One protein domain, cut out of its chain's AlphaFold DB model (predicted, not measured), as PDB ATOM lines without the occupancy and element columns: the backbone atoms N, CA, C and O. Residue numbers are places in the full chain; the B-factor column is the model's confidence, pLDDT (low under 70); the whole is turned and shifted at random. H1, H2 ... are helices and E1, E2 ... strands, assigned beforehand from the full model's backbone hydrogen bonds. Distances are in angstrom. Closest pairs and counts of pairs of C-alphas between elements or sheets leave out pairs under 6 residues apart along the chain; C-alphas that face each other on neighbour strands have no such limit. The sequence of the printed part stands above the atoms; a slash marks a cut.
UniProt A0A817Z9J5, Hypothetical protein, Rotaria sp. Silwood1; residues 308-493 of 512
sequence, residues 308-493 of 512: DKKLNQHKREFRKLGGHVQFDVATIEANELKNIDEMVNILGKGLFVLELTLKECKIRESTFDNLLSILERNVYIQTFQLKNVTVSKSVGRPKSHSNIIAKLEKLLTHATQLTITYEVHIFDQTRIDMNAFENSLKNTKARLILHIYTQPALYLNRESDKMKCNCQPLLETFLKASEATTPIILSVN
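This is residues 308 to 493 of the 512 residues of the protein "Hypothetical protein" of Rotaria sp. Silwood1 (UniProt A0A817Z9J5). A long, twisted sheet of seven strands has a curved row of six helices, H1 to H6 side by side, along one face, and its other face is bare. The short pair E4 and E6 sits on the helix side near the beginning of H3, and the hairpin of E9 and E10 reaches out past one end, adding to the length. The 186 printed residues include, along the chain, H1 E1 E2 H2 E3 E4 H3 E5 E6 H4 E7 H5 E8 E9 E10 H6 E11; the sheet is mixed, in the order E1 E2 E3 E5 E7 E8 E11. The class is mixed, helices and strands; the whole is compact, with a radius of gyration of the C-alphas of 18.2 A and spans of 68 by 33 by 28 A.

Inner strand E7, residues 419 to 426, is parallel to E5, residues 383 to 387 (N 421 to O 384, 2.9 A), and to E8, residues 448 to 454 (N 422 to O 449, 2.8 A), within hydrogen-bond range. E3, residues 355 to 359, is parallel to E5, with N 356 and O 383 at 2.9 A, and to E2, residues 329 to 333, with N 330 and O 355 at 2.9 A. Edge strand E1, residues 323 to 326, makes an antiparallel hairpin with E2, with N 324 and O 331 at 2.9 A. Edge strand E11, residues 488 to 492, is parallel to E8, with N 489 and O 450 at 3.2 A. H4, residues 401 to 414, is over E7 and E8 at a height over the sheet of 9.7 A. H3, residues 365 to 377, touches H4 with residues 372 to 376 alone, closest at the C-alphas of Glu 376 and Leu 411, 6.2 A. H5, residues 434 to 443, touches H4, closest at the C-alphas of Phe 437 and Ser 402, 5.0 A, and H6, residues 472 to 481, closest at those of Lys 442 and Ala 481, 5.6 A. H2, residues 340 to 348, touches H3, the same way at a shallow tilt of 15 degrees, with the C-alphas of Gly 348 and Ile 374 closest at 5.7 A. H1, residues 309 to 320, touches H2 opposite ways, with the C-alphas of Phe 318 and Met 343 closest at 5.8 A, and stands up from the sheet at 43 degrees. H1, H2, H4 and H6 on one face make two layers, helices over a sheet. E2, H2, E3 and E7, H5, E8 are strand-helix-strand units, parallel neighbour strands with a helix between, each with a right-handed crossover. E5 runs on into E6, residues 390 to 392, at 84 degrees; E6 is parallel to E4, residues 362 to 364, with N 363 and O 390 at 2.8 A. E9, residues 458 to 460, and E10, residues 467 to 469, form an antiparallel hairpin, with N 468 and O 459 at 3.3 A. Every O i to N i+4 pair is within hydrogen-bond range in H1, H2, H3 and H6, against 9 of 10 in H4 and 5 of 6 in H5.

E7 is 22.3 A long and E8 19.1 A; H4 is 21.0 A, H3 18.7 A and H1 16.5 A. H1 begins at C-alpha 309, (131.449, 89.167, 153.327); E7 begins at C-alpha 419, (154.012, 98.466, 137.286); E11 ends at C-alpha 492, (153.421, 100.446, 113.596).

The two C-alphas farthest apart, those of Lys 309 and Glu 463, are 69.2 A apart. The printed part has no cut, and no link is long. The mean pLDDT of the printed part is 77.6, and 59 residues are under 70, among them 456 to 471 and 478 to 493.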
ATOM      1  N   ASP A 308     136.181  88.228 153.153       60.47
ATOM      2  CA  ASP A 308     135.264  88.979 153.995       60.47
ATOM      3  C   ASP A 308     133.926  89.172 153.253       60.47
ATOM      4  O   ASP A 308     133.904  89.518 152.064       60.47
ATOM      5  N   LYS A 309     132.786  88.943 153.921       66.56
ATOM      6  CA  LYS A 309     131.449  89.167 153.327       66.56
ATOM      7  C   LYS A 309     131.380  90.539 152.646       66.56
ATOM      8  O   LYS A 309     130.737  90.681 151.607       66.56
ATOM      9  N   LYS A 310     132.113  91.511 153.197       70.94
ATOM     10  CA  LYS A 310     132.308  92.855 152.659       70.94
ATOM     11  C   LYS A 310     133.087  92.894 151.334       70.94
ATOM     12  O   LYS A 310     132.664  93.585 150.413       70.94
ATOM     13  N   LEU A 311     134.162  92.119 151.180       74.38
ATOM     14  CA  LEU A 311     134.894  91.994 149.911       74.38
ATOM     15  C   LEU A 311     134.014  91.360 148.827       74.38
ATOM     16  O   LEU A 311     133.971  91.843 147.697       74.38
ATOM     17  N   ASN A 312     133.259  90.319 149.178       77.81
ATOM     18  CA  ASN A 312     132.304  89.701 148.259       77.81
ATOM     19  C   ASN A 312     131.170  90.657 147.872       77.81
ATOM     20  O   ASN A 312     130.733  90.664 146.718       77.81
ATOM     21  N   GLN A 313     130.714  91.492 148.804       84.19
ATOM     22  CA  GLN A 313     129.774  92.567 148.511       84.19
ATOM     23  C   GLN A 313     130.374  93.574 147.521       84.19
ATOM     24  O   GLN A 313     129.747  93.839 146.497       84.19
ATOM     25  N   HIS A 314     131.604  94.049 147.743       87.25
ATOM     26  CA  HIS A 314     132.288  94.948 146.812       87.25
ATOM     27  C   HIS A 314     132.485  94.312 145.424       87.25
ATOM     28  O   HIS A 314     132.199  94.961 144.422       87.25
ATOM     29  N   LYS A 315     132.879  93.027 145.335       86.44
ATOM     30  CA  LYS A 315     132.976  92.288 144.056       86.44
ATOM     31  C   LYS A 315     131.618  92.261 143.329       86.44
ATOM     32  O   LYS A 315     131.560  92.466 142.118       86.44
ATOM     33  N   ARG A 316     130.506  92.046 144.047       88.44
ATOM     34  CA  ARG A 316     129.144  92.065 143.470       88.44
ATOM     35  C   ARG A 316     128.717  93.460 143.020       88.44
ATOM     36  O   ARG A 316     128.138  93.586 141.945       88.44
ATOM     37  N   GLU A 317     128.971  94.486 143.826       91.75
ATOM     38  CA  GLU A 317     128.675  95.883 143.483       91.75
ATOM     39  C   GLU A 317     129.461  96.320 142.244       91.75
ATOM     40  O   GLU A 317     128.870  96.841 141.301       91.75
ATOM     41  N   PHE A 318     130.755  95.994 142.182       92.00
ATOM     42  CA  PHE A 318     131.613  96.280 141.033       92.00
ATOM     43  C   PHE A 318     131.081  95.627 139.746       92.00
ATOM     44  O   PHE A 318     130.990  96.283 138.709       92.00
ATOM     45  N   ARG A 319     130.627  94.365 139.828       91.81
ATOM     46  CA  ARG A 319     130.007  93.647 138.699       91.81
ATOM     47  C   ARG A 319     128.683  94.249 138.237       91.81
ATOM     48  O   ARG A 319     128.438  94.346 137.040       91.81
ATOM     49  N   LYS A 320     127.833  94.719 139.156       91.38
ATOM     50  CA  LYS A 320     126.553  95.372 138.802       91.38
ATOM     51  C   LYS A 320     126.735  96.648 137.968       91.38
ATOM     52  O   LYS A 320     125.825  97.008 137.212       91.38
ATOM     53  N   LEU A 321     127.885  97.308 138.118       92.25
ATOM     54  CA  LEU A 321     128.266  98.527 137.401       92.25
ATOM     55  C   LEU A 321     128.918  98.267 136.030       92.25
ATOM     56  O   LEU A 321     129.229  99.236 135.337       92.25
ATOM     57  N   GLY A 322     129.083  96.995 135.640       89.38
ATOM     58  CA  GLY A 322     129.718  96.588 134.379       89.38
ATOM     59  C   GLY A 322     131.202  96.249 134.494       89.38
ATOM     60  O   GLY A 322     131.889  96.141 133.486       89.38
ATOM     61  N   GLY A 323     131.728  96.133 135.715       89.25
ATOM     62  CA  GLY A 323     133.100  95.697 135.934       89.25
ATOM     63  C   GLY A 323     133.246  94.188 135.967       89.25
ATOM     64  O   GLY A 323     132.399  93.474 136.496       89.25
ATOM     65  N   HIS A 324     134.388  93.701 135.511       86.94
ATOM     66  CA  HIS A 324     134.736  92.290 135.603       86.94
ATOM     67  C   HIS A 324     135.774  92.104 136.694       86.94
ATOM     68  O   HIS A 324     136.776  92.807 136.725       86.94
ATOM     69  N   VAL A 325     135.523  91.172 137.613       82.56
ATOM     70  CA  VAL A 325     136.520  90.757 138.610       82.56
ATOM     71  C   VAL A 325     136.696  89.261 138.477       82.56
ATOM     72  O   VAL A 325     135.761  88.508 138.788       82.56
ATOM     73  N   GLN A 326     137.877  88.858 138.026       75.31
ATOM     74  CA  GLN A 326     138.278  87.470 137.872       75.31
ATOM     75  C   GLN A 326     139.594  87.270 138.626       75.31
ATOM     76  O   GLN A 326     140.591  87.908 138.302       75.31
ATOM     77  N   PHE A 327     139.572  86.418 139.656       72.12
ATOM     78  CA  PHE A 327     140.672  86.280 140.621       72.12
ATOM     79  C   PHE A 327     141.064  87.653 141.203       72.12
ATOM     80  O   PHE A 327     140.188  88.393 141.671       72.12
ATOM     81  N   ASP A 328     142.343  88.003 141.083       73.50
ATOM     82  CA  ASP A 328     142.949  89.264 141.496       73.50
ATOM     83  C   ASP A 328     143.009  90.319 140.378       73.50
ATOM     84  O   ASP A 328     143.732  91.306 140.502       73.50
ATOM     85  N   VAL A 329     142.267  90.135 139.281       83.19
ATOM     86  CA  VAL A 329     142.232  91.074 138.154       83.19
ATOM     87  C   VAL A 329     140.874  91.768 138.096       83.19
ATOM     88  O   VAL A 329     139.838  91.131 137.880       83.19
ATOM     89  N   ALA A 330     140.871  93.091 138.249       90.31
ATOM     90  CA  ALA A 330     139.719  93.937 137.956       90.31
ATOM     91  C   ALA A 330     139.855  94.549 136.559       90.31
ATOM     92  O   ALA A 330     140.855  95.190 136.249       90.31
ATOM     93  N   THR A 331     138.825  94.412 135.730       93.44
ATOM     94  CA  THR A 331     138.747  95.032 134.403       93.44
ATOM     95  C   THR A 331     137.530  95.942 134.311       93.44
ATOM     96  O   THR A 331     136.429  95.579 134.728       93.44
ATOM     97  N   ILE A 332     137.732  97.134 133.756       93.56
ATOM     98  CA  ILE A 332     136.685  98.104 133.440       93.56
ATOM     99  C   ILE A 332     136.745  98.366 131.937       93.56
ATOM    100  O   ILE A 332     137.773  98.839 131.449       93.56
ATOM    101  N   GLU A 333     135.662  98.074 131.219       91.06
ATOM    102  CA  GLU A 333     135.577  98.225 129.763       91.06
ATOM    103  C   GLU A 333     134.394  99.113 129.349       91.06
ATOM    104  O   GLU A 333     133.320  99.078 129.951       91.06
ATOM    105  N   ALA A 334     134.601  99.938 128.317       80.88
ATOM    106  CA  ALA A 334     133.663 100.975 127.869       80.88
ATOM    107  C   ALA A 334     132.255 100.469 127.541       80.88
ATOM    108  O   ALA A 334     131.273 101.143 127.846       80.88
ATOM    109  N   ASN A 335     132.166  99.291 126.924       66.62
ATOM    110  CA  ASN A 335     130.923  98.779 126.348       66.62
ATOM    111  C   ASN A 335     129.884  98.381 127.406       66.62
ATOM    112  O   ASN A 335     128.708  98.239 127.085       66.62
ATOM    113  N   GLU A 336     130.299  98.239 128.664       62.84
ATOM    114  CA  GLU A 336     129.447  97.743 129.750       62.84
ATOM    115  C   GLU A 336     129.312  98.740 130.913       62.84
ATOM    116  O   GLU A 336     128.627  98.482 131.904       62.84
ATOM    117  N   LEU A 337     129.930  99.915 130.784       73.62
ATOM    118  CA  LEU A 337     130.101 100.892 131.853       73.62
ATOM    119  C   LEU A 337     128.809 101.659 132.175       73.62
ATOM    120  O   LEU A 337     128.335 102.474 131.382       73.62
ATOM    121  N   LYS A 338     128.288 101.480 133.395       74.06
ATOM    122  CA  LYS A 338     127.178 102.304 133.915       74.06
ATOM    123  C   LYS A 338     127.660 103.553 134.648       74.06
ATOM    124  O   LYS A 338     127.069 104.617 134.488       74.06
ATOM    125  N   ASN A 339     128.706 103.429 135.473       87.06
ATOM    126  CA  ASN A 339     129.218 104.531 136.293       87.06
ATOM    127  C   ASN A 339     130.671 104.288 136.752       87.06
ATOM    128  O   ASN A 339     130.910 103.640 137.772       87.06
ATOM    129  N   ILE A 340     131.653 104.826 136.017       90.25
ATOM    130  CA  ILE A 340     133.078 104.615 136.327       90.25
ATOM    131  C   ILE A 340     133.508 105.245 137.661       90.25
ATOM    132  O   ILE A 340     134.374 104.705 138.344       90.25
ATOM    133  N   ASP A 341     132.892 106.359 138.063       90.88
ATOM    134  CA  ASP A 341     133.204 107.031 139.328       90.88
ATOM    135  C   ASP A 341     132.917 106.133 140.530       90.88
ATOM    136  O   ASP A 341     133.706 106.041 141.470       90.88
ATOM    137  N   GLU A 342     131.787 105.438 140.485       92.62
ATOM    138  CA  GLU A 342     131.366 104.550 141.557       92.62
ATOM    139  C   GLU A 342     132.229 103.286 141.619       92.62
ATOM    140  O   GLU A 342     132.584 102.838 142.709       92.62
ATOM    141  N   MET A 343     132.679 102.778 140.470       92.62
ATOM    142  CA  MET A 343     133.643 101.676 140.409       92.62
ATOM    143  C   MET A 343     134.994 102.059 141.021       92.62
ATOM    144  O   MET A 343     135.554 101.292 141.806       92.62
ATOM    145  N   VAL A 344     135.493 103.264 140.723       92.31
ATOM    146  CA  VAL A 344     136.706 103.807 141.357       92.31
ATOM    147  C   VAL A 344     136.508 103.951 142.869       92.31
ATOM    148  O   VAL A 344     137.389 103.584 143.642       92.31
ATOM    149  N   ASN A 345     135.329 104.380 143.324       91.62
ATOM    150  CA  ASN A 345     135.032 104.440 144.757       91.62
ATOM    151  C   ASN A 345     135.015 103.054 145.421       91.62
ATOM    152  O   ASN A 345     135.475 102.925 146.553       91.62
ATOM    153  N   ILE A 346     134.514 102.013 144.747       91.62
ATOM    154  CA  ILE A 346     134.545 100.633 145.265       91.62
ATOM    155  C   ILE A 346     135.990 100.139 145.419       91.62
ATOM    156  O   ILE A 346     136.312  99.535 146.443       91.62
ATOM    157  N   LEU A 347     136.878 100.456 144.467       88.69
ATOM    158  CA  LEU A 347     138.316 100.176 144.597       88.69
ATOM    159  C   LEU A 347     138.894 100.833 145.860       88.69
ATOM    160  O   LEU A 347     139.569 100.173 146.649       88.69
ATOM    161  N   GLY A 348     138.542 102.096 146.117       83.62
ATOM    162  CA  GLY A 348     138.956 102.823 147.323       83.62
ATOM    163  C   GLY A 348     138.375 102.278 148.637       83.62
ATOM    164  O   GLY A 348     138.970 102.472 149.693       83.62
ATOM    165  N   LYS A 349     137.241 101.566 148.595       83.81
ATOM    166  CA  LYS A 349     136.593 100.950 149.772       83.81
ATOM    167  C   LYS A 349     137.198  99.601 150.180       83.81
ATOM    168  O   LYS A 349     136.733  99.011 151.156       83.81
ATOM    169  N   GLY A 350     138.217  99.119 149.468       72.19
ATOM    170  CA  GLY A 350     138.909  97.869 149.791       72.19
ATOM    171  C   GLY A 350     138.477  96.688 148.927       72.19
ATOM    172  O   GLY A 350     138.337  95.576 149.434       72.19
ATOM    173  N   LEU A 351     138.235  96.909 147.631       80.94
ATOM    174  CA  LEU A 351     138.229  95.808 146.669       80.94
ATOM    175  C   LEU A 351     139.680  95.348 146.458       80.94
ATOM    176  O   LEU A 351     140.487  96.073 145.883       80.94
ATOM    177  N   PHE A 352     140.003  94.162 146.968       76.06
ATOM    178  CA  PHE A 352     141.338  93.578 146.870       76.06
ATOM    179  C   PHE A 352     141.558  92.972 145.481       76.06
ATOM    180  O   PHE A 352     140.853  92.032 145.114       76.06
ATOM    181  N   VAL A 353     142.502  93.541 144.729       79.69
ATOM    182  CA  VAL A 353     142.975  93.059 143.424       79.69
ATOM    183  C   VAL A 353     144.465  93.371 143.282       79.69
ATOM    184  O   VAL A 353     144.933  94.389 143.794       79.69
ATOM    185  N   LEU A 354     145.200  92.500 142.594       76.69
ATOM    186  CA  LEU A 354     146.618  92.679 142.269       76.69
ATOM    187  C   LEU A 354     146.800  93.416 140.940       76.69
ATOM    188  O   LEU A 354     147.785  94.132 140.760       76.69
ATOM    189  N   GLU A 355     145.843  93.273 140.024       86.62
ATOM    190  CA  GLU A 355     145.863  93.914 138.717       86.62
ATOM    191  C   GLU A 355     144.576  94.695 138.448       86.62
ATOM    192  O   GLU A 355     143.462  94.219 138.677       86.62
ATOM    193  N   LEU A 356     144.734  95.902 137.908       94.00
ATOM    194  CA  LEU A 356     143.634  96.727 137.431       94.00
ATOM    195  C   LEU A 356     143.837  97.078 135.957       94.00
ATOM    196  O   LEU A 356     144.854  97.662 135.593       94.00
ATOM    197  N   THR A 357     142.840  96.800 135.123       95.31
ATOM    198  CA  THR A 357     142.828  97.152 133.701       95.31
ATOM    199  C   THR A 357     141.675  98.099 133.379       95.31
ATOM    200  O   THR A 357     140.510  97.801 133.639       95.31
ATOM    201  N   LEU A 358     141.991  99.235 132.757       95.12
ATOM    202  CA  LEU A 358     141.025 100.130 132.118       95.12
ATOM    203  C   LEU A 358     141.137  99.982 130.604       95.12
ATOM    204  O   LEU A 358     142.203 100.250 130.049       95.12
ATOM    205  N   LYS A 359     140.054  99.600 129.927       93.44
ATOM    206  CA  LYS A 359     140.045  99.353 128.484       93.44
ATOM    207  C   LYS A 359     138.982 100.188 127.776       93.44
ATOM    208  O   LYS A 359     137.804 100.137 128.110       93.44
ATOM    209  N   GLU A 360     139.421 100.968 126.791       90.94
ATOM    210  CA  GLU A 360     138.580 101.807 125.923       90.94
ATOM    211  C   GLU A 360     137.757 102.870 126.682       90.94
ATOM    212  O   GLU A 360     136.831 103.478 126.152       90.94
ATOM    213  N   CYS A 361     138.107 103.146 127.941       89.06
ATOM    214  CA  CYS A 361     137.325 104.005 128.822       89.06
ATOM    215  C   CYS A 361     137.486 105.499 128.505       89.06
ATOM    216  O   CYS A 361     138.594 105.998 128.288       89.06
ATOM    217  N   LYS A 362     136.387 106.256 128.632       89.56
ATOM    218  CA  LYS A 362     136.412 107.723 128.724       89.56
ATOM    219  C   LYS A 362     136.198 108.155 130.172       89.56
ATOM    220  O   LYS A 362     135.149 107.893 130.751       89.56
ATOM    221  N   ILE A 363     137.188 108.828 130.748       90.69
ATOM    222  CA  ILE A 363     137.248 109.136 132.182       90.69
ATOM    223  C   ILE A 363     137.330 110.654 132.383       90.69
ATOM    224  O   ILE A 363     137.993 111.366 131.619       90.69
ATOM    225  N   ARG A 364     136.646 111.181 133.405       91.12
ATOM    226  CA  ARG A 364     136.814 112.583 133.815       91.12
ATOM    227  C   ARG A 364     138.148 112.751 134.538       91.12
ATOM    228  O   ARG A 364     138.578 111.858 135.261       91.12
ATOM    229  N   GLU A 365     138.785 113.906 134.384       90.75
ATOM    230  CA  GLU A 365     140.073 114.190 135.034       90.75
ATOM    231  C   GLU A 365     140.006 114.012 136.558       90.75
ATOM    232  O   GLU A 365     140.884 113.375 137.124       90.75
ATOM    233  N   SER A 366     138.923 114.459 137.201       92.75
ATOM    234  CA  SER A 366     138.709 114.277 138.644       92.75
ATOM    235  C   SER A 366     138.648 112.805 139.059       92.75
ATOM    236  O   SER A 366     139.194 112.426 140.089       92.75
ATOM    237  N   THR A 367     137.994 111.966 138.257       93.38
ATOM    238  CA  THR A 367     137.879 110.525 138.504       93.38
ATOM    239  C   THR A 367     139.215 109.829 138.311       93.38
ATOM    240  O   THR A 367     139.576 108.950 139.088       93.38
ATOM    241  N   PHE A 368     139.961 110.242 137.285       95.12
ATOM    242  CA  PHE A 368     141.301 109.739 137.028       95.12
ATOM    243  C   PHE A 368     142.246 110.102 138.178       95.12
ATOM    244  O   PHE A 368     142.933 109.230 138.691       95.12
ATOM    245  N   ASP A 369     142.210 111.345 138.657       94.62
ATOM    246  CA  ASP A 369     143.014 111.784 139.802       94.62
ATOM    247  C   ASP A 369     142.644 111.038 141.091       94.62
ATOM    248  O   ASP A 369     143.530 110.616 141.832       94.62
ATOM    249  N   ASN A 370     141.349 110.797 141.323       94.75
ATOM    250  CA  ASN A 370     140.898 109.962 142.434       94.75
ATOM    251  C   ASN A 370     141.459 108.535 142.322       94.75
ATOM    252  O   ASN A 370     142.017 108.017 143.288       94.75
ATOM    253  N   LEU A 371     141.396 107.927 141.133       95.44
ATOM    254  CA  LEU A 371     141.962 106.601 140.889       95.44
ATOM    255  C   LEU A 371     143.468 106.560 141.174       95.44
ATOM    256  O   LEU A 371     143.925 105.655 141.867       95.44
ATOM    257  N   LEU A 372     144.233 107.543 140.692       95.12
ATOM    258  CA  LEU A 372     145.669 107.614 140.970       95.12
ATOM    259  C   LEU A 372     145.942 107.744 142.475       95.12
ATOM    260  O   LEU A 372     146.837 107.075 142.981       95.12
ATOM    261  N   SER A 373     145.138 108.525 143.205       92.50
ATOM    262  CA  SER A 373     145.272 108.647 144.664       92.50
ATOM    263  C   SER A 373     144.967 107.342 145.412       92.50
ATOM    264  O   SER A 373     145.566 107.065 146.451       92.50
ATOM    265  N   ILE A 374     144.060 106.516 144.879       90.25
ATOM    266  CA  ILE A 374     143.772 105.181 145.411       90.25
ATOM    267  C   ILE A 374     144.957 104.257 145.142       90.25
ATOM    268  O   ILE A 374     145.409 103.588 146.066       90.25
ATOM    269  N   LEU A 375     145.491 104.247 143.918       88.31
ATOM    270  CA  LEU A 375     146.656 103.436 143.546       88.31
ATOM    271  C   LEU A 375     147.909 103.809 144.348       88.31
ATOM    272  O   LEU A 375     148.704 102.941 144.677       88.31
ATOM    273  N   GLU A 376     148.070 105.084 144.701       86.44
ATOM    274  CA  GLU A 376     149.184 105.553 145.532       86.44
ATOM    275  C   GLU A 376     149.147 104.957 146.946       86.44
ATOM    276  O   GLU A 376     150.186 104.657 147.528       86.44
ATOM    277  N   ARG A 377     147.942 104.775 147.499       81.56
ATOM    278  CA  ARG A 377     147.724 104.262 148.862       81.56
ATOM    279  C   ARG A 377     147.542 102.749 148.910       81.56
ATOM    280  O   ARG A 377     147.687 102.148 149.973       81.56
ATOM    281  N   ASN A 378     147.165 102.137 147.791       72.44
ATOM    282  CA  ASN A 378     146.838 100.725 147.720       72.44
ATOM    283  C   ASN A 378     148.100  99.906 147.428       72.44
ATOM    284  O   ASN A 378     148.573  99.849 146.298       72.44
ATOM    285  N   VAL A 379     148.620  99.249 148.465       69.88
ATOM    286  CA  VAL A 379     149.835  98.420 148.382       69.88
ATOM    287  C   VAL A 379     149.592  97.112 147.616       69.88
ATOM    288  O   VAL A 379     150.541  96.460 147.191       69.88
ATOM    289  N   TYR A 380     148.334  96.714 147.421       71.56
ATOM    290  CA  TYR A 380     147.993  95.424 146.824       71.56
ATOM    291  C   TYR A 380     147.987  95.456 145.299       71.56
ATOM    292  O   TYR A 380     148.355  94.462 144.684       71.56
ATOM    293  N   ILE A 381     147.632  96.586 144.679       81.31
ATOM    294  CA  ILE A 381     147.636  96.700 143.217       81.31
ATOM    295  C   ILE A 381     149.085  96.826 142.746       81.31
ATOM    296  O   ILE A 381     149.716  97.876 142.868       81.31
ATOM    297  N   GLN A 382     149.607  95.738 142.197       81.75
ATOM    298  CA  GLN A 382     150.965  95.645 141.673       81.75
ATOM    299  C   GLN A 382     151.025  95.972 140.186       81.75
ATOM    300  O   GLN A 382     152.068  96.413 139.716       81.75
ATOM    301  N   THR A 383     149.923  95.817 139.451       88.50
ATOM    302  CA  THR A 383     149.881  96.071 138.006       88.50
ATOM    303  C   THR A 383     148.693  96.954 137.644       88.50
ATOM    304  O   THR A 383     147.557  96.682 138.025       88.50
ATOM    305  N   PHE A 384     148.937  98.014 136.873       95.19
ATOM    306  CA  PHE A 384     147.896  98.903 136.366       95.19
ATOM    307  C   PHE A 384     148.021  99.087 134.855       95.19
ATOM    308  O   PHE A 384     148.989  99.660 134.361       95.19
ATOM    309  N   GLN A 385     147.027  98.612 134.108       95.56
ATOM    310  CA  GLN A 385     146.998  98.702 132.655       95.56
ATOM    311  C   GLN A 385     145.966  99.733 132.195       95.56
ATOM    312  O   GLN A 385     144.795  99.684 132.570       95.56
ATOM    313  N   LEU A 386     146.383 100.644 131.324       95.31
ATOM    314  CA  LEU A 386     145.506 101.565 130.616       95.31
ATOM    315  C   LEU A 386     145.574 101.230 129.130       95.31
ATOM    316  O   LEU A 386     146.625 101.380 128.522       95.31
ATOM    317  N   LYS A 387     144.463 100.814 128.532       93.50
ATOM    318  CA  LYS A 387     144.371 100.465 127.111       93.50
ATOM    319  C   LYS A 387     143.387 101.391 126.424       93.50
ATOM    320  O   LYS A 387     142.193 101.330 126.697       93.50
ATOM    321  N   ASN A 388     143.887 102.262 125.552       88.25
ATOM    322  CA  ASN A 388     143.075 103.207 124.782       88.25
ATOM    323  C   ASN A 388     142.152 104.090 125.657       88.25
ATOM    324  O   ASN A 388     140.978 104.301 125.357       88.25
ATOM    325  N   VAL A 389     142.675 104.584 126.783       89.81
ATOM    326  CA  VAL A 389     141.917 105.403 127.744       89.81
ATOM    327  C   VAL A 389     141.991 106.886 127.376       89.81
ATOM    328  O   VAL A 389     143.077 107.434 127.175       89.81
ATOM    329  N   THR A 390     140.837 107.560 127.361       88.62
ATOM    330  CA  THR A 390     140.727 109.010 127.138       88.62
ATOM    331  C   THR A 390     140.379 109.738 128.433       88.62
ATOM    332  O   THR A 390     139.326 109.490 129.019       88.62
ATOM    333  N   VAL A 391     141.205 110.704 128.846       89.38
ATOM    334  CA  VAL A 391     140.938 111.561 130.016       89.38
ATOM    335  C   VAL A 391     140.485 112.949 129.556       89.38
ATOM    336  O   VAL A 391     141.150 113.588 128.740       89.38
ATOM    337  N   SER A 392     139.351 113.435 130.064       87.44
ATOM    338  CA  SER A 392     138.750 114.718 129.654       87.44
ATOM    339  C   SER A 392     138.361 115.599 130.843       87.44
ATOM    340  O   SER A 392     138.019 115.095 131.913       87.44
ATOM    341  N   LYS A 393     138.402 116.925 130.665       80.62
ATOM    342  CA  LYS A 393     137.777 117.852 131.621       80.62
ATOM    343  C   LYS A 393     136.257 117.789 131.453       80.62
ATOM    344  O   LYS A 393     135.771 117.512 130.361       80.62
ATOM    345  N   SER A 394     135.526 118.034 132.541       57.34
ATOM    346  CA  SER A 394     134.065 117.888 132.678       57.34
ATOM    347  C   SER A 394     133.238 118.486 131.531       57.34
ATOM    348  O   SER A 394     132.148 117.988 131.271       57.34
ATOM    349  N   VAL A 395     133.770 119.477 130.806       53.69
ATOM    350  CA  VAL A 395     133.281 119.936 129.500       53.69
ATOM    351  C   VAL A 395     134.492 120.365 128.651       53.69
ATOM    352  O   VAL A 395     135.127 121.371 128.953       53.69
ATOM    353  N   GLY A 396     134.851 119.610 127.605       56.84
ATOM    354  CA  GLY A 396     135.869 120.023 126.624       56.84
ATOM    355  C   GLY A 396     137.049 119.067 126.408       56.84
ATOM    356  O   GLY A 396     137.170 118.030 127.056       56.84
ATOM    357  N   ARG A 397     137.867 119.440 125.410       61.28
ATOM    358  CA  ARG A 397     138.907 118.666 124.697       61.28
ATOM    359  C   ARG A 397     139.647 117.619 125.559       61.28
ATOM    360  O   ARG A 397     140.024 117.922 126.692       61.28
ATOM    361  N   PRO A 398     139.905 116.410 125.016       68.19
ATOM    362  CA  PRO A 398     140.701 115.400 125.708       68.19
ATOM    363  C   PRO A 398     142.088 115.951 126.054       68.19
ATOM    364  O   PRO A 398     142.658 116.743 125.300       68.19
ATOM    365  N   LYS A 399     142.620 115.548 127.211       71.00
ATOM    366  CA  LYS A 399     143.990 115.877 127.608       71.00
ATOM    367  C   LYS A 399     144.969 115.265 126.614       71.00
ATOM    368  O   LYS A 399     144.741 114.171 126.102       71.00
ATOM    369  N   SER A 400     146.081 115.959 126.395       78.31
ATOM    370  CA  SER A 400     147.216 115.370 125.694       78.31
ATOM    371  C   SER A 400     147.725 114.147 126.462       78.31
ATOM    372  O   SER A 400     147.738 114.132 127.697       78.31
ATOM    373  N   HIS A 401     148.196 113.140 125.732       82.69
ATOM    374  CA  HIS A 401     148.801 111.945 126.324       82.69
ATOM    375  C   HIS A 401     150.015 112.278 127.206       82.69
ATOM    376  O   HIS A 401     150.221 111.619 128.222       82.69
ATOM    377  N   SER A 402     150.741 113.363 126.902       80.25
ATOM    378  CA  SER A 402     151.837 113.874 127.739       80.25
ATOM    379  C   SER A 402     151.398 114.188 129.175       80.25
ATOM    380  O   SER A 402     152.092 113.840 130.126       80.25
ATOM    381  N   ASN A 403     150.205 114.760 129.363       85.69
ATOM    382  CA  ASN A 403     149.679 115.046 130.700       85.69
ATOM    383  C   ASN A 403     149.337 113.770 131.481       85.69
ATOM    384  O   ASN A 403     149.479 113.745 132.702       85.69
ATOM    385  N   ILE A 404     148.857 112.728 130.795       89.12
ATOM    386  CA  ILE A 404     148.556 111.437 131.424       89.12
ATOM    387  C   ILE A 404     149.864 110.796 131.890       89.12
ATOM    388  O   ILE A 404     149.971 110.425 133.055       89.12
ATOM    389  N   ILE A 405     150.876 110.751 131.019       87.94
ATOM    390  CA  ILE A 405     152.189 110.170 131.326       87.94
ATOM    391  C   ILE A 405     152.836 110.873 132.520       87.94
ATOM    392  O   ILE A 405     153.205 110.197 133.476       87.94
ATOM    393  N   ALA A 406     152.857 112.210 132.547       88.56
ATOM    394  CA  ALA A 406     153.409 112.965 133.673       88.56
ATOM    395  C   ALA A 406     152.731 112.625 135.018       88.56
ATOM    396  O   ALA A 406     153.391 112.535 136.057       88.56
ATOM    397  N   LYS A 407     151.407 112.398 135.024       93.31
ATOM    398  CA  LYS A 407     150.687 111.958 136.233       93.31
ATOM    399  C   LYS A 407     151.050 110.522 136.634       93.31
ATOM    400  O   LYS A 407     151.216 110.265 137.825       93.31
ATOM    401  N   LEU A 408     151.202 109.606 135.675       93.00
ATOM    402  CA  LEU A 408     151.618 108.219 135.937       93.00
ATOM    403  C   LEU A 408     153.057 108.147 136.473       93.00
ATOM    404  O   LEU A 408     153.330 107.406 137.414       93.00
ATOM    405  N   GLU A 409     153.970 108.962 135.946       88.38
ATOM    406  CA  GLU A 409     155.346 109.067 136.448       88.38
ATOM    407  C   GLU A 409     155.386 109.572 137.893       88.38
ATOM    408  O   GLU A 409     156.078 108.992 138.733       88.38
ATOM    409  N   LYS A 410     154.586 110.602 138.206       91.69
ATOM    410  CA  LYS A 410     154.421 111.104 139.576       91.69
ATOM    411  C   LYS A 410     153.817 110.053 140.511       91.69
ATOM    412  O   LYS A 410     154.192 109.981 141.676       91.69
ATOM    413  N   LEU A 411     152.901 109.210 140.040       92.19
ATOM    414  CA  LEU A 411     152.395 108.098 140.850       92.19
ATOM    415  C   LEU A 411     153.530 107.117 141.207       92.19
ATOM    416  O   LEU A 411     153.686 106.730 142.364       92.19
ATOM    417  N   LEU A 412     154.390 106.788 140.241       87.94
ATOM    418  CA  LEU A 412     155.527 105.880 140.430       87.94
ATOM    419  C   LEU A 412     156.673 106.455 141.281       87.94
ATOM    420  O   LEU A 412     157.642 105.743 141.569       87.94
ATOM    421  N   THR A 413     156.638 107.730 141.685       88.00
ATOM    422  CA  THR A 413     157.549 108.235 142.732       88.00
ATOM    423  C   THR A 413     157.167 107.764 144.121       88.00
ATOM    424  O   THR A 413     158.060 107.627 144.950       88.00
ATOM    425  N   HIS A 414     155.894 107.447 144.343       86.50
ATOM    426  CA  HIS A 414     155.370 107.080 145.656       86.50
ATOM    427  C   HIS A 414     154.997 105.594 145.723       86.50
ATOM    428  O   HIS A 414     155.357 104.909 146.675       86.50
ATOM    429  N   ALA A 415     154.366 105.055 144.678       83.81
ATOM    430  CA  ALA A 415     154.070 103.631 144.587       83.81
ATOM    431  C   ALA A 415     155.327 102.887 144.117       83.81
ATOM    432  O   ALA A 415     155.676 102.965 142.942       83.81
ATOM    433  N   THR A 416     156.046 102.186 145.000       79.38
ATOM    434  CA  THR A 416     157.340 101.534 144.686       79.38
ATOM    435  C   THR A 416     157.229 100.109 144.133       79.38
ATOM    436  O   THR A 416     158.208  99.603 143.591       79.38
ATOM    437  N   GLN A 417     156.048  99.490 144.201       76.44
ATOM    438  CA  GLN A 417     155.803  98.128 143.698       76.44
ATOM    439  C   GLN A 417     154.906  98.076 142.446       76.44
ATOM    440  O   GLN A 417     154.874  97.070 141.752       76.44
ATOM    441  N   LEU A 418     154.228  99.177 142.113       83.88
ATOM    442  CA  LEU A 418     153.306  99.289 140.981       83.88
ATOM    443  C   LEU A 418     153.997  99.286 139.599       83.88
ATOM    444  O   LEU A 418     154.823 100.144 139.304       83.88
ATOM    445  N   THR A 419     153.625  98.399 138.698       85.88
ATOM    446  CA  THR A 419     154.012  98.466 137.286       85.88
ATOM    447  C   THR A 419     152.842  99.013 136.490       85.88
ATOM    448  O   THR A 419     151.707  98.577 136.673       85.88
ATOM    449  N   ILE A 420     153.097  99.993 135.626       91.50
ATOM    450  CA  ILE A 420     152.060 100.626 134.815       91.50
ATOM    451  C   ILE A 420     152.317 100.303 133.351       91.50
ATOM    452  O   ILE A 420     153.397 100.582 132.841       91.50
ATOM    453  N   THR A 421     151.307  99.785 132.664       91.62
ATOM    454  CA  THR A 421     151.330  99.596 131.213       91.62
ATOM    455  C   THR A 421     150.344 100.567 130.589       91.62
ATOM    456  O   THR A 421     149.144 100.465 130.835       91.62
ATOM    457  N   TYR A 422     150.822 101.510 129.781       92.81
ATOM    458  CA  TYR A 422     149.960 102.442 129.063       92.81
ATOM    459  C   TYR A 422     150.018 102.194 127.558       92.81
ATOM    460  O   TYR A 422     151.016 102.463 126.895       92.81
ATOM    461  N   GLU A 423     148.912 101.689 127.030       90.94
ATOM    462  CA  GLU A 423     148.664 101.469 125.619       90.94
ATOM    463  C   GLU A 423     147.807 102.592 125.029       90.94
ATOM    464  O   GLU A 423     146.681 102.853 125.469       90.94
ATOM    465  N   VAL A 424     148.332 103.231 123.985       86.06
ATOM    466  CA  VAL A 424     147.675 104.327 123.280       86.06
ATOM    467  C   VAL A 424     147.692 104.108 121.772       86.06
ATOM    468  O   VAL A 424     148.726 103.799 121.180       86.06
ATOM    469  N   HIS A 425     146.533 104.322 121.149       83.56
ATOM    470  CA  HIS A 425     146.377 104.358 119.698       83.56
ATOM    471  C   HIS A 425     146.290 105.813 119.239       83.56
ATOM    472  O   HIS A 425     145.330 106.528 119.526       83.56
ATOM    473  N   ILE A 426     147.330 106.268 118.553       76.12
ATOM    474  CA  ILE A 426     147.480 107.633 118.062       76.12
ATOM    475  C   ILE A 426     147.028 107.658 116.607       76.12
ATOM    476  O   ILE A 426     147.765 107.281 115.696       76.12
ATOM    477  N   PHE A 427     145.796 108.114 116.396       69.88
ATOM    478  CA  PHE A 427     145.232 108.315 115.057       69.88
ATOM    479  C   PHE A 427     145.436 109.746 114.532       69.88
ATOM    480  O   PHE A 427     145.395 109.971 113.329       69.88
ATOM    481  N   ASP A 428     145.674 110.713 115.426       63.22
ATOM    482  CA  ASP A 428     145.828 112.134 115.100       63.22
ATOM    483  C   ASP A 428     146.987 112.740 115.907       63.22
ATOM    484  O   ASP A 428     146.912 112.906 117.128       63.22
ATOM    485  N   GLN A 429     148.078 113.053 115.210       60.72
ATOM    486  CA  GLN A 429     149.315 113.566 115.802       60.72
ATOM    487  C   GLN A 429     149.195 114.987 116.344       60.72
ATOM    488  O   GLN A 429     149.991 115.381 117.190       60.72
ATOM    489  N   THR A 430     148.184 115.749 115.918       56.28
ATOM    490  CA  THR A 430     147.990 117.136 116.372       56.28
ATOM    491  C   THR A 430     147.687 117.239 117.872       56.28
ATOM    492  O   THR A 430     147.720 118.323 118.449       56.28
ATOM    493  N   ARG A 431     147.404 116.104 118.526       59.56
ATOM    494  CA  ARG A 431     147.058 116.014 119.951       59.56
ATOM    495  C   ARG A 431     148.232 115.674 120.863       59.56
ATOM    496  O   ARG A 431     148.042 115.563 122.079       59.56
ATOM    497  N   ILE A 432     149.426 115.503 120.302       64.62
ATOM    498  CA  ILE A 432     150.628 115.169 121.060       64.62
ATOM    499  C   ILE A 432     151.587 116.337 120.951       64.62
ATOM    500  O   ILE A 432     152.140 116.620 119.893       64.62
ATOM    501  N   ASP A 433     151.793 117.007 122.078       70.31
ATOM    502  CA  ASP A 433     152.952 117.869 122.242       70.31
ATOM    503  C   ASP A 433     154.196 116.974 122.239       70.31
ATOM    504  O   ASP A 433     154.506 116.326 123.240       70.31
ATOM    505  N   MET A 434     154.845 116.883 121.077       69.38
ATOM    506  CA  MET A 434     155.988 116.003 120.845       69.38
ATOM    507  C   MET A 434     157.168 116.326 121.756       69.38
ATOM    508  O   MET A 434     157.836 115.405 122.208       69.38
ATOM    509  N   ASN A 435     157.375 117.600 122.100       70.31
ATOM    510  CA  ASN A 435     158.460 118.008 122.989       70.31
ATOM    511  C   ASN A 435     158.168 117.586 124.433       70.31
ATOM    512  O   ASN A 435     159.032 117.035 125.114       70.31
ATOM    513  N   ALA A 436     156.937 117.805 124.905       65.94
ATOM    514  CA  ALA A 436     156.524 117.335 126.227       65.94
ATOM    515  C   ALA A 436     156.540 115.801 126.311       65.94
ATOM    516  O   ALA A 436     156.930 115.239 127.329       65.94
ATOM    517  N   PHE A 437     156.139 115.129 125.232       67.69
ATOM    518  CA  PHE A 437     156.144 113.678 125.129       67.69
ATOM    519  C   PHE A 437     157.572 113.105 125.127       67.69
ATOM    520  O   PHE A 437     157.847 112.186 125.894       67.69
ATOM    521  N   GLU A 438     158.501 113.690 124.362       69.50
ATOM    522  CA  GLU A 438     159.928 113.333 124.378       69.50
ATOM    523  C   GLU A 438     160.541 113.505 125.774       69.50
ATOM    524  O   GLU A 438     161.244 112.622 126.264       69.50
ATOM    525  N   ASN A 439     160.244 114.626 126.436       69.38
ATOM    526  CA  ASN A 439     160.739 114.905 127.781       69.38
ATOM    527  C   ASN A 439     160.190 113.927 128.821       69.38
ATOM    528  O   ASN A 439     160.924 113.551 129.732       69.38
ATOM    529  N   SER A 440     158.933 113.496 128.695       65.94
ATOM    530  CA  SER A 440     158.405 112.421 129.532       65.94
ATOM    531  C   SER A 440     159.156 111.117 129.271       65.94
ATOM    532  O   SER A 440     159.710 110.564 130.211       65.94
ATOM    533  N   LEU A 441     159.310 110.693 128.007       66.06
ATOM    534  CA  LEU A 441     160.001 109.440 127.662       66.06
ATOM    535  C   LEU A 441     161.421 109.339 128.237       66.06
ATOM    536  O   LEU A 441     161.800 108.289 128.751       66.06
ATOM    537  N   LYS A 442     162.203 110.425 128.183       68.69
ATOM    538  CA  LYS A 442     163.579 110.454 128.716       68.69
ATOM    539  C   LYS A 442     163.652 110.289 130.236       68.69
ATOM    540  O   LYS A 442     164.674 109.846 130.748       68.69
ATOM    541  N   ASN A 443     162.588 110.652 130.950       64.06
ATOM    542  CA  ASN A 443     162.526 110.626 132.413       64.06
ATOM    543  C   ASN A 443     161.698 109.452 132.956       64.06
ATOM    544  O   ASN A 443     161.530 109.315 134.173       64.06
ATOM    545  N   THR A 444     161.177 108.603 132.072       61.66
ATOM    546  CA  THR A 444     160.272 107.531 132.455       61.66
ATOM    547  C   THR A 444     161.007 106.449 133.238       61.66
ATOM    548  O   THR A 444     162.025 105.924 132.805       61.66
ATOM    549  N   LYS A 445     160.482 106.069 134.405       71.00
ATOM    550  CA  LYS A 445     161.038 104.975 135.216       71.00
ATOM    551  C   LYS A 445     160.831 103.626 134.523       71.00
ATOM    552  O   LYS A 445     159.779 103.415 133.932       71.00
ATOM    553  N   ALA A 446     161.735 102.663 134.739       72.25
ATOM    554  CA  ALA A 446     161.670 101.294 134.189       72.25
ATOM    555  C   ALA A 446     160.335 100.539 134.415       72.25
ATOM    556  O   ALA A 446     160.077  99.525 133.779       72.25
ATOM    557  N   ARG A 447     159.485 101.028 135.326       81.75
ATOM    558  CA  ARG A 447     158.188 100.453 135.703       81.75
ATOM    559  C   ARG A 447     156.980 101.078 134.994       81.75
ATOM    560  O   ARG A 447     155.859 100.659 135.267       81.75
ATOM    561  N   LEU A 448     157.178 102.063 134.113       86.75
ATOM    562  CA  LEU A 448     156.148 102.547 133.191       86.75
ATOM    563  C   LEU A 448     156.470 102.044 131.782       86.75
ATOM    564  O   LEU A 448     157.420 102.499 131.154       86.75
ATOM    565  N   ILE A 449     155.662 101.105 131.301       83.56
ATOM    566  CA  ILE A 449     155.779 100.489 129.982       83.56
ATOM    567  C   ILE A 449     154.798 101.189 129.046       83.56
ATOM    568  O   ILE A 449     153.589 101.197 129.286       83.56
ATOM    569  N   LEU A 450     155.311 101.777 127.970       83.06
ATOM    570  CA  LEU A 450     154.505 102.507 126.996       83.06
ATOM    571  C   LEU A 450     154.387 101.701 125.702       83.06
ATOM    572  O   LEU A 450     155.392 101.387 125.060       83.06
ATOM    573  N   HIS A 451     153.147 101.399 125.316       83.25
ATOM    574  CA  HIS A 451     152.802 100.779 124.041       83.25
ATOM    575  C   HIS A 451     152.136 101.813 123.150       83.25
ATOM    576  O   HIS A 451     151.007 102.239 123.401       83.25
ATOM    577  N   ILE A 452     152.843 102.223 122.103       81.56
ATOM    578  CA  ILE A 452     152.338 103.236 121.186       81.56
ATOM    579  C   ILE A 452     152.044 102.610 119.837       81.56
ATOM    580  O   ILE A 452     152.944 102.126 119.147       81.56
ATOM    581  N   TYR A 453     150.772 102.690 119.466       81.00
ATOM    582  CA  TYR A 453     150.266 102.302 118.167       81.00
ATOM    583  C   TYR A 453     149.974 103.555 117.359       81.00
ATOM    584  O   TYR A 453     149.310 104.475 117.829       81.00
ATOM    585  N   THR A 454     150.470 103.601 116.131       75.81
ATOM    586  CA  THR A 454     150.194 104.692 115.195       75.81
ATOM    587  C   THR A 454     149.785 104.113 113.850       75.81
ATOM    588  O   THR A 454     150.357 103.113 113.403       75.81
ATOM    589  N   GLN A 455     148.792 104.726 113.207       71.00
ATOM    590  CA  GLN A 455     148.446 104.400 111.828       71.00
ATOM    591  C   GLN A 455     149.249 105.300 110.881       71.00
ATOM    592  O   GLN A 455     149.142 106.526 110.965       71.00
ATOM    593  N   PRO A 456     150.046 104.732 109.956       62.59
ATOM    594  CA  PRO A 456     150.756 105.529 108.972       62.59
ATOM    595  C   PRO A 456     149.763 106.184 108.008       62.59
ATOM    596  O   PRO A 456     149.248 105.555 107.086       62.59
ATOM    597  N   ALA A 457     149.517 107.479 108.199       59.09
ATOM    598  CA  ALA A 457     148.945 108.322 107.163       59.09
ATOM    599  C   ALA A 457     150.072 108.705 106.191       59.09
ATOM    600  O   ALA A 457     150.923 109.544 106.503       59.09
ATOM    601  N   LEU A 458     150.105 108.042 105.035       56.53
ATOM    602  CA  LEU A 458     150.949 108.436 103.911       56.53
ATOM    603  C   LEU A 458     150.247 109.563 103.160       56.53
ATOM    604  O   LEU A 458     149.128 109.388 102.678       56.53
ATOM    605  N   TYR A 459     150.907 110.707 103.042       55.41
ATOM    606  CA  TYR A 459     150.460 111.802 102.191       55.41
ATOM    607  C   TYR A 459     151.562 112.125 101.186       55.41
ATOM    608  O   TYR A 459     152.759 112.092 101.490       55.41
ATOM    609  N   LEU A 460     151.146 112.395  99.951       44.03
ATOM    610  CA  LEU A 460     152.036 112.889  98.912       44.03
ATOM    611  C   LEU A 460     152.418 114.326  99.257       44.03
ATOM    612  O   LEU A 460     151.577 115.226  99.225       44.03
ATOM    613  N   ASN A 461     153.689 114.537  99.588       53.59
ATOM    614  CA  ASN A 461     154.224 115.877  99.728       53.59
ATOM    615  C   ASN A 461     154.459 116.456  98.324       53.59
ATOM    616  O   ASN A 461     155.473 116.145  97.694       53.59
ATOM    617  N   ARG A 462     153.509 117.276  97.850       50.56
ATOM    618  CA  ARG A 462     153.458 117.830  96.481       50.56
ATOM    619  C   ARG A 462     154.708 118.609  96.060       50.56
ATOM    620  O   ARG A 462     154.939 118.748  94.871       50.56
ATOM    621  N   GLU A 463     155.510 119.094  97.004       60.25
ATOM    622  CA  GLU A 463     156.738 119.846  96.704       60.25
ATOM    623  C   GLU A 463     157.977 118.963  96.501       60.25
ATOM    624  O   GLU A 463     159.006 119.448  96.045       60.25
ATOM    625  N   SER A 464     157.922 117.679  96.868       59.81
ATOM    626  CA  SER A 464     159.123 116.828  96.904       59.81
ATOM    627  C   SER A 464     158.995 115.493  96.177       59.81
ATOM    628  O   SER A 464     159.954 114.729  96.208       59.81
ATOM    629  N   ASP A 465     157.817 115.170  95.627       52.44
ATOM    630  CA  ASP A 465     157.447 113.850  95.069       52.44
ATOM    631  C   ASP A 465     157.765 112.636  95.969       52.44
ATOM    632  O   ASP A 465     157.641 111.479  95.573       52.44
ATOM    633  N   LYS A 466     158.123 112.873  97.235       58.16
ATOM    634  CA  LYS A 466     158.391 111.848  98.239       58.16
ATOM    635  C   LYS A 466     157.144 111.651  99.090       58.16
ATOM    636  O   LYS A 466     156.591 112.607  99.640       58.16
ATOM    637  N   MET A 467     156.725 110.396  99.244       50.44
ATOM    638  CA  MET A 467     155.789 110.022 100.304       50.44
ATOM    639  C   MET A 467     156.444 110.327 101.650       50.44
ATOM    640  O   MET A 467     157.461 109.728 101.995       50.44
ATOM    641  N   LYS A 468     155.866 111.257 102.415       58.69
ATOM    642  CA  LYS A 468     156.227 111.443 103.821       58.69
ATOM    643  C   LYS A 468     155.231 110.672 104.675       58.69
ATOM    644  O   LYS A 468     154.019 110.759 104.482       58.69
ATOM    645  N   CYS A 469     155.754 109.884 105.608       63.03
ATOM    646  CA  CYS A 469     154.940 109.247 106.629       63.03
ATOM    647  C   CYS A 469     154.726 110.258 107.753       63.03
ATOM    648  O   CYS A 469     155.704 110.767 108.302       63.03
ATOM    649  N   ASN A 470     153.473 110.525 108.133       65.81
ATOM    650  CA  ASN A 470     153.200 111.392 109.283       65.81
ATOM    651  C   ASN A 470     153.912 110.881 110.546       65.81
ATOM    652  O   ASN A 470     154.352 111.670 111.364       65.81
ATOM    653  N   CYS A 471     154.139 109.573 110.695       64.81
ATOM    654  CA  CYS A 471     154.806 108.983 111.861       64.81
ATOM    655  C   CYS A 471     156.304 109.296 111.991       64.81
ATOM    656  O   CYS A 471     156.889 108.940 113.010       64.81
ATOM    657  N   GLN A 472     156.932 109.938 111.003       71.00
ATOM    658  CA  GLN A 472     158.380 110.141 110.990       71.00
ATOM    659  C   GLN A 472     158.918 110.966 112.180       71.00
ATOM    660  O   GLN A 472     159.848 110.485 112.825       71.00
ATOM    661  N   PRO A 473     158.321 112.109 112.580       72.38
ATOM    662  CA  PRO A 473     158.760 112.840 113.773       72.38
ATOM    663  C   PRO A 473     158.614 112.015 115.056       72.38
ATOM    664  O   PRO A 473     159.438 112.111 115.962       72.38
ATOM    665  N   LEU A 474     157.582 111.164 115.126       68.44
ATOM    666  CA  LEU A 474     157.352 110.262 116.255       68.44
ATOM    667  C   LEU A 474     158.470 109.216 116.343       68.44
ATOM    668  O   LEU A 474     159.041 109.015 117.408       68.44
ATOM    669  N   LEU A 475     158.819 108.604 115.210       70.38
ATOM    670  CA  LEU A 475     159.889 107.615 115.110       70.38
ATOM    671  C   LEU A 475     161.256 108.221 115.463       70.38
ATOM    672  O   LEU A 475     162.006 107.624 116.227       70.38
ATOM    673  N   GLU A 476     161.559 109.421 114.962       73.81
ATOM    674  CA  GLU A 476     162.798 110.145 115.282       73.81
ATOM    675  C   GLU A 476     162.885 110.495 116.775       73.81
ATOM    676  O   GLU A 476     163.944 110.348 117.385       73.81
ATOM    677  N   THR A 477     161.764 110.892 117.384       70.88
ATOM    678  CA  THR A 477     161.666 111.136 118.831       70.88
ATOM    679  C   THR A 477     161.921 109.856 119.627       70.88
ATOM    680  O   THR A 477     162.665 109.864 120.605       70.88
ATOM    681  N   PHE A 478     161.349 108.732 119.189       68.31
ATOM    682  CA  PHE A 478     161.540 107.435 119.833       68.31
ATOM    683  C   PHE A 478     162.970 106.923 119.731       68.31
ATOM    684  O   PHE A 478     163.497 106.423 120.719       68.31
ATOM    685  N   LEU A 479     163.614 107.080 118.574       69.38
ATOM    686  CA  LEU A 479     165.017 106.708 118.400       69.38
ATOM    687  C   LEU A 479     165.913 107.514 119.350       69.38
ATOM    688  O   LEU A 479     166.726 106.918 120.048       69.38
ATOM    689  N   LYS A 480     165.685 108.828 119.478       69.94
ATOM    690  CA  LYS A 480     166.397 109.683 120.449       69.94
ATOM    691  C   LYS A 480     166.113 109.319 121.909       69.94
ATOM    692  O   LYS A 480     166.987 109.463 122.754       69.94
ATOM    693  N   ALA A 481     164.894 108.884 122.225       64.31
ATOM    694  CA  ALA A 481     164.515 108.487 123.580       64.31
ATOM    695  C   ALA A 481     164.984 107.069 123.946       64.31
ATOM    696  O   ALA A 481     165.155 106.780 125.123       64.31
ATOM    697  N   SER A 482     165.214 106.194 122.963       58.22
ATOM    698  CA  SER A 482     165.638 104.800 123.170       58.22
ATOM    699  C   SER A 482     167.060 104.636 123.721       58.22
ATOM    700  O   SER A 482     167.441 103.539 124.117       58.22
ATOM    701  N   GLU A 483     167.818 105.730 123.812       59.81
ATOM    702  CA  GLU A 483     169.065 105.804 124.580       59.81
ATOM    703  C   GLU A 483     168.816 105.838 126.110       59.81
ATOM    704  O   GLU A 483     169.758 105.716 126.890       59.81
ATOM    705  N   ALA A 484     167.558 105.979 126.558       55.62
ATOM    706  CA  ALA A 484     167.151 105.918 127.964       55.62
ATOM    707  C   ALA A 484     166.875 104.473 128.442       55.62
ATOM    708  O   ALA A 484     166.537 103.584 127.666       55.62
ATOM    709  N   THR A 485     166.978 104.234 129.752       53.47
ATOM    710  CA  THR A 485     166.947 102.908 130.414       53.47
ATOM    711  C   THR A 485     165.568 102.225 130.486       53.47
ATOM    712  O   THR A 485     165.369 101.305 131.283       53.47
ATOM    713  N   THR A 486     164.599 102.645 129.672       55.03
ATOM    714  CA  THR A 486     163.178 102.300 129.838       55.03
ATOM    715  C   THR A 486     162.666 101.460 128.667       55.03
ATOM    716  O   THR A 486     162.879 101.835 127.513       55.03
ATOM    717  N   PRO A 487     161.954 100.340 128.911       59.47
ATOM    718  CA  PRO A 487     161.426  99.506 127.839       59.47
ATOM    719  C   PRO A 487     160.260 100.207 127.133       59.47
ATOM    720  O   PRO A 487     159.136 100.277 127.634       59.47
ATOM    721  N   ILE A 488     160.534 100.710 125.934       60.41
ATOM    722  CA  ILE A 488     159.540 101.282 125.031       60.41
ATOM    723  C   ILE A 488     159.245 100.267 123.929       60.41
ATOM    724  O   ILE A 488     160.162  99.797 123.256       60.41
ATOM    725  N   ILE A 489     157.964  99.964 123.702       63.28
ATOM    726  CA  ILE A 489     157.535  99.083 122.611       63.28
ATOM    727  C   ILE A 489     156.714  99.903 121.616       63.28
ATOM    728  O   ILE A 489     155.546 100.223 121.846       63.28
ATOM    729  N   LEU A 490     157.333 100.227 120.481       60.12
ATOM    730  CA  LEU A 490     156.647 100.828 119.343       60.12
ATOM    731  C   LEU A 490     156.110  99.723 118.429       60.12
ATOM    732  O   LEU A 490     156.852  98.822 118.039       60.12
ATOM    733  N   SER A 491     154.837  99.813 118.052       56.00
ATOM    734  CA  SER A 491     154.256  98.952 117.023       56.00
ATOM    735  C   SER A 491     153.550  99.811 115.977       56.00
ATOM    736  O   SER A 491     152.622 100.561 116.275       56.00
ATOM    737  N   VAL A 492     154.014  99.727 114.730       55.38
ATOM    738  CA  VAL A 492     153.421 100.446 113.596       55.38
ATOM    739  C   VAL A 492     152.532  99.475 112.837       55.38
ATOM    740  O   VAL A 492     153.028  98.542 112.212       55.38
ATOM    741  N   ASN A 493     151.218  99.692 112.887       48.72
ATOM    742  CA  ASN A 493     150.249  98.795 112.266       48.72
ATOM    743  C   ASN A 493     149.852  99.348 110.887       48.72
ATOM    744  O   ASN A 493     149.186 100.382 110.801       48.72
TER     745      ASN A 493